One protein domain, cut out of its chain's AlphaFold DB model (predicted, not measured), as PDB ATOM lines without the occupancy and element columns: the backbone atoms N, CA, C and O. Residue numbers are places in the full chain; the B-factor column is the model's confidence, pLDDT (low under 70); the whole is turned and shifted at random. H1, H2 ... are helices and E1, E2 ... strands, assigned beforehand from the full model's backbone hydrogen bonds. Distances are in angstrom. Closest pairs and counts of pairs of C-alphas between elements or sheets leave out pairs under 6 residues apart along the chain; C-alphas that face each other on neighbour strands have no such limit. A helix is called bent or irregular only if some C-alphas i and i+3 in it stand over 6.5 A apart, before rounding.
ATOM      1  N   CYS A  54     -25.603  -8.193  96.737       85.06
ATOM      2  CA  CYS A  54     -25.065  -6.909  96.307       85.06
ATOM      3  C   CYS A  54     -23.963  -7.113  95.263       85.06
ATOM      4  O   CYS A  54     -23.118  -7.996  95.419       85.06
ATOM      5  N   SER A  55     -23.926  -6.252  94.245       85.44
ATOM      6  CA  SER A  55     -22.780  -6.159  93.341       85.44
ATOM      7  C   SER A  55     -21.535  -5.769  94.130       85.44
ATOM      8  O   SER A  55     -21.538  -4.771  94.851       85.44
ATOM      9  N   LEU A  56     -20.475  -6.561  93.993       87.50
ATOM     10  CA  LEU A  56     -19.194  -6.298  94.631       87.50
ATOM     11  C   LEU A  56     -18.194  -5.806  93.591       87.50
ATOM     12  O   LEU A  56     -18.033  -6.414  92.533       87.50
ATOM     13  N   SER A  57     -17.485  -4.738  93.931       88.12
ATOM     14  CA  SER A  57     -16.368  -4.222  93.153       88.12
ATOM     15  C   SER A  57     -15.171  -4.009  94.061       88.12
ATOM     16  O   SER A  57     -15.321  -3.535  95.188       88.12
ATOM     17  N   ARG A  58     -13.979  -4.310  93.561       87.31
ATOM     18  CA  ARG A  58     -12.729  -4.150  94.299       87.31
ATOM     19  C   ARG A  58     -11.789  -3.240  93.530       87.31
ATOM     20  O   ARG A  58     -11.594  -3.442  92.337       87.31
ATOM     21  N   MET A  59     -11.186  -2.269  94.208       87.06
ATOM     22  CA  MET A  59     -10.154  -1.433  93.598       87.06
ATOM     23  C   MET A  59      -8.920  -2.288  93.289       87.06
ATOM     24  O   MET A  59      -8.337  -2.903  94.186       87.06
ATOM     25  N   ASN A  60      -8.507  -2.329  92.026       85.12
ATOM     26  CA  ASN A  60      -7.231  -2.898  91.629       85.12
ATOM     27  C   ASN A  60      -6.151  -1.820  91.757       85.12
ATOM     28  O   ASN A  60      -6.099  -0.879  90.972       85.12
ATOM     29  N   SER A  61      -5.261  -1.969  92.739       85.88
ATOM     30  CA  SER A  61      -4.190  -1.002  93.007       85.88
ATOM     31  C   SER A  61      -3.176  -0.856  91.869       85.88
ATOM     32  O   SER A  61      -2.501   0.163  91.802       85.88
ATOM     33  N   LYS A  62      -3.066  -1.843  90.968       86.75
ATOM     34  CA  LYS A  62      -2.162  -1.774  89.810       86.75
ATOM     35  C   LYS A  62      -2.738  -0.938  88.673       86.75
ATOM     36  O   LYS A  62      -1.991  -0.274  87.970       86.75
ATOM     37  N   THR A  63      -4.050  -1.013  88.463       87.25
ATOM     38  CA  THR A  63      -4.727  -0.346  87.339       87.25
ATOM     39  C   THR A  63      -5.483   0.911  87.762       87.25
ATOM     40  O   THR A  63      -5.910   1.678  86.904       87.25
ATOM     41  N   GLY A  64      -5.681   1.117  89.068       90.50
ATOM     42  CA  GLY A  64      -6.475   2.212  89.628       90.50
ATOM     43  C   GLY A  64      -7.973   2.111  89.324       90.50
ATOM     44  O   GLY A  64      -8.684   3.103  89.449       90.50
ATOM     45  N   ARG A  65      -8.462   0.944  88.881       89.06
ATOM     46  CA  ARG A  65      -9.861   0.739  88.474       89.06
ATOM     47  C   ARG A  65     -10.573  -0.241  89.393       89.06
ATOM     48  O   ARG A  65      -9.974  -1.188  89.897       89.06
ATOM     49  N   TYR A  66     -11.875  -0.040  89.558       87.00
ATOM     50  CA  TYR A  66     -12.737  -1.017  90.208       87.00
ATOM     51  C   TYR A  66     -13.023  -2.190  89.268       87.00
ATOM     52  O   TYR A  66     -13.487  -2.008  88.146       87.00
ATOM     53  N   GLU A  67     -12.767  -3.398  89.754       85.19
ATOM     54  CA  GLU A  67     -13.011  -4.650  89.045       85.19
ATOM     55  C   GLU A  67     -14.111  -5.446  89.750       85.19
ATOM     56  O   GLU A  67     -14.130  -5.551  90.978       85.19
ATOM     57  N   CYS A  68     -15.013  -6.036  88.963       79.69
ATOM     58  CA  CYS A  68     -16.120  -6.872  89.453       79.69
ATOM     59  C   CYS A  68     -15.874  -8.376  89.218       79.69
ATOM     60  O   CYS A  68     -16.756  -9.203  89.434       79.69
ATOM     61  N   THR A  69     -14.681  -8.745  88.747       74.81
ATOM     62  CA  THR A  69     -14.310 -10.115  88.357       74.81
ATOM     63  C   THR A  69     -13.003 -10.555  89.016       74.81
ATOM     64  O   THR A  69     -12.255  -9.744  89.555       74.81
ATOM     65  N   GLY A  70     -12.686 -11.851  88.956       75.75
ATOM     66  CA  GLY A  70     -11.418 -12.382  89.461       75.75
ATOM     67  C   GLY A  70     -11.433 -12.591  90.975       75.75
ATOM     68  O   GLY A  70     -12.244 -13.356  91.490       75.75
ATOM     69  N   GLN A  71     -10.525 -11.929  91.698       75.44
ATOM     70  CA  GLN A  71     -10.322 -12.147  93.139       75.44
ATOM     71  C   GLN A  71     -11.361 -11.459  94.041       75.44
ATOM     72  O   GLN A  71     -11.215 -11.482  95.260       75.44
ATOM     73  N   VAL A  72     -12.407 -10.845  93.479       80.94
ATOM     74  CA  VAL A  72     -13.414 -10.101  94.256       80.94
ATOM     75  C   VAL A  72     -14.022 -10.976  95.349       80.94
ATOM     76  O   VAL A  72     -13.972 -10.606  96.517       80.94
ATOM     77  N   MET A  73     -14.518 -12.168  95.005       81.94
ATOM     78  CA  MET A  73     -15.157 -13.046  95.991       81.94
ATOM     79  C   MET A  73     -14.174 -13.644  96.995       81.94
ATOM     80  O   MET A  73     -14.515 -13.745  98.168       81.94
ATOM     81  N   THR A  74     -12.957 -14.013  96.584       81.50
ATOM     82  CA  THR A  74     -11.949 -14.537  97.523       81.50
ATOM     83  C   THR A  74     -11.494 -13.469  98.513       81.50
ATOM     84  O   THR A  74     -11.271 -13.769  99.678       81.50
ATOM     85  N   LYS A  75     -11.397 -12.207  98.081       84.88
ATOM     86  CA  LYS A  75     -11.034 -11.081  98.950       84.88
ATOM     87  C   LYS A  75     -12.203 -10.561  99.780       84.88
ATOM     88  O   LYS A  75     -11.976 -10.064 100.884       84.88
ATOM     89  N   ALA A  76     -13.438 -10.747  99.315       86.06
ATOM     90  CA  ALA A  76     -14.636 -10.309 100.020       86.06
ATOM     91  C   ALA A  76     -14.777 -10.929 101.418       86.06
ATOM     92  O   ALA A  76     -15.386 -10.313 102.282       86.06
ATOM     93  N   PHE A  77     -14.193 -12.103 101.676       87.50
ATOM     94  CA  PHE A  77     -14.205 -12.720 103.007       87.50
ATOM     95  C   PHE A  77     -13.218 -12.094 104.001       87.50
ATOM     96  O   PHE A  77     -13.438 -12.197 105.208       87.50
ATOM     97  N   SER A  78     -12.166 -11.427 103.517       86.44
ATOM     98  CA  SER A  78     -11.111 -10.823 104.345       86.44
ATOM     99  C   SER A  78     -11.174  -9.297 104.430       86.44
ATOM    100  O   SER A  78     -10.657  -8.714 105.375       86.44
ATOM    101  N   GLU A  79     -11.773  -8.638 103.441       87.38
ATOM    102  CA  GLU A  79     -11.866  -7.175 103.376       87.38
ATOM    103  C   GLU A  79     -13.081  -6.655 104.182       87.38
ATOM    104  O   GLU A  79     -13.927  -7.452 104.610       87.38
ATOM    105  N   PRO A  80     -13.214  -5.330 104.416       87.62
ATOM    106  CA  PRO A  80     -14.329  -4.770 105.190       87.62
ATOM    107  C   PRO A  80     -15.719  -5.195 104.690       87.62
ATOM    108  O   PRO A  80     -16.643  -5.354 105.486       87.62
ATOM    109  N   VAL A  81     -15.848  -5.485 103.388       88.56
ATOM    110  CA  VAL A  81     -17.079  -5.995 102.759       88.56
ATOM    111  C   VAL A  81     -17.499  -7.392 103.244       88.56
ATOM    112  O   VAL A  81     -18.620  -7.834 102.991       88.56
ATOM    113  N   SER A  82     -16.654  -8.083 104.012       91.25
ATOM    114  CA  SER A  82     -16.977  -9.376 104.627       91.25
ATOM    115  C   SER A  82     -18.196  -9.322 105.545       91.25
ATOM    116  O   SER A  82     -18.889 -10.326 105.707       91.25
ATOM    117  N   THR A  83     -18.511  -8.157 106.118       91.75
ATOM    118  CA  THR A  83     -19.749  -7.935 106.880       91.75
ATOM    119  C   THR A  83     -20.988  -8.099 106.002       91.75
ATOM    120  O   THR A  83     -21.934  -8.765 106.420       91.75
ATOM    121  N   VAL A  84     -20.959  -7.590 104.766       92.69
ATOM    122  CA  VAL A  84     -22.041  -7.732 103.778       92.69
ATOM    123  C   VAL A  84     -22.199  -9.190 103.365       92.69
ATOM    124  O   VAL A  84     -23.323  -9.691 103.325       92.69
ATOM    125  N   VAL A  85     -21.087  -9.895 103.131       93.25
ATOM    126  CA  VAL A  85     -21.108 -11.333 102.809       93.25
ATOM    127  C   VAL A  85     -21.752 -12.133 103.939       93.25
ATOM    128  O   VAL A  85     -22.680 -12.907 103.702       93.25
ATOM    129  N   ARG A  86     -21.313 -11.903 105.184       93.38
ATOM    130  CA  ARG A  86     -21.877 -12.563 106.371       93.38
ATOM    131  C   ARG A  86     -23.352 -12.230 106.566       93.38
ATOM    132  O   ARG A  86     -24.120 -13.127 106.894       93.38
ATOM    133  N   CYS A  87     -23.745 -10.972 106.367       95.06
ATOM    134  CA  CYS A  87     -25.131 -10.535 106.485       95.06
ATOM    135  C   CYS A  87     -26.015 -11.236 105.447       95.06
ATOM    136  O   CYS A  87     -26.963 -11.910 105.828       95.06
ATOM    137  N   CYS A  88     -25.649 -11.190 104.159       95.12
ATOM    138  CA  CYS A  88     -26.396 -11.871 103.097       95.12
ATOM    139  C   CYS A  88     -26.545 -13.370 103.384       95.12
ATOM    140  O   CYS A  88     -27.656 -13.897 103.359       95.12
ATOM    141  N   ALA A  89     -25.444 -14.052 103.700       94.81
ATOM    142  CA  ALA A  89     -25.480 -15.482 103.967       94.81
ATOM    143  C   ALA A  89     -26.334 -15.819 105.196       94.81
ATOM    144  O   ALA A  89     -27.135 -16.743 105.137       94.81
ATOM    145  N   ARG A  90     -26.238 -15.052 106.288       95.00
ATOM    146  CA  ARG A  90     -27.105 -15.261 107.459       95.00
ATOM    147  C   ARG A  90     -28.572 -15.019 107.123       95.00
ATOM    148  O   ARG A  90     -29.402 -15.849 107.469       95.00
ATOM    149  N   THR A  91     -28.900 -13.945 106.419       95.50
ATOM    150  CA  THR A  91     -30.292 -13.625 106.082       95.50
ATOM    151  C   THR A  91     -30.939 -14.709 105.223       95.50
ATOM    152  O   THR A  91     -32.082 -15.076 105.472       95.50
ATOM    153  N   TYR A  92     -30.221 -15.248 104.232       94.44
ATOM    154  CA  TYR A  92     -30.821 -16.135 103.227       94.44
ATOM    155  C   TYR A  92     -30.485 -17.621 103.380       94.44
ATOM    156  O   TYR A  92     -31.155 -18.441 102.763       94.44
ATOM    157  N   LEU A  93     -29.465 -17.981 104.165       95.69
ATOM    158  CA  LEU A  93     -29.009 -19.368 104.315       95.69
ATOM    159  C   LEU A  93     -29.152 -19.901 105.745       95.69
ATOM    160  O   LEU A  93     -28.828 -21.065 105.964       95.69
ATOM    161  N   SER A  94     -29.641 -19.109 106.713       95.06
ATOM    162  CA  SER A  94     -29.914 -19.611 108.079       95.06
ATOM    163  C   SER A  94     -31.109 -20.558 108.145       95.06
ATOM    164  O   SER A  94     -31.156 -21.410 109.026       95.06
ATOM    165  N   THR A  95     -32.045 -20.447 107.207       94.75
ATOM    166  CA  THR A  95     -33.177 -21.367 107.074       94.75
ATOM    167  C   THR A  95     -33.255 -21.804 105.625       94.75
ATOM    168  O   THR A  95     -33.361 -20.967 104.731       94.75
TER     169      THR A  95
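This is residues 54 to 95 of the 191 residues of an uncharacterized protein of Acetobacter pomorum (UniProt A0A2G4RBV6). The printed part is a loose rod, with a small two-stranded hairpin, E1 and E2, at one end, a longer helix, H2, making the other end, and a short helix, H1, between them along the rod. The last residues, 89 to 95, of which 89 to 93 belong to H2, stick out free at the far end. The 42 printed residues hold two named strands and two named helices, in the order E1, E2, H1, H2. The two strands make one antiparallel sheet, order E1 - E2, and the class is mixed, helices and strands. The whole is loose, with a radius of gyration of the C-alphas of 11.8 A, and spans 40 by 15 by 12 A.

After residues 54 to 57 comes strand E1, residues 58 to 60, and a tight link of 4 residues joins it to strand E2, residues 65 to 67. E1 and E2 form a hairpin of antiparallel neighbours, with 131 degrees between their directions. The C-alphas of Met 59 and Tyr 66 face each other at 4.3 A. N 60 and O 65 are within hydrogen-bond range at 2.8 A, and so are N 58 and O 67 at 2.9 A. A tight link of 4 residues then runs to helix H1, residues 72 to 76. The closest C-alphas of E1 and H1 are those of Arg 58 and Val 72, 6.0 A apart. Another tight link, of 5 residues, leads to helix H2, residues 82 to 93. H1 and H2 are close but not clearly touching, and their closest C-alphas, those of Ala 76 and Ser 82, are 5.3 A apart. H2 is apart from both E1 and E2. In H1 and H2 every O i to N i+4 pair is within hydrogen-bond range.

E1 begins at C-alpha 58, (-12.729, -4.150, 94.299), and measures 6.2 A from first to last C-alpha. E2, from Arg 65 to Glu 67, measures 6.3 A. H1, from Val 72 to Ala 76, measures 5.9 A, and its first C-alpha is at (-13.414, -10.101, 94.256). H2, from Ser 82 to Leu 93, is the longest helix at 12 residues and 15.6 A, and it ends with C-alpha 93 at (-29.009, -19.368, 104.315). Neither helix is bent.

The two C-alphas farthest apart are those of Lys 62 and Thr 95, at 40.5 A. The first and last printed C-alphas, those of Cys 54 and Thr 95, are 19.8 A apart. The printed part has no cut, and no link between named elements is long. The mean pLDDT of the printed part is 87.9, and no printed residue is under 70.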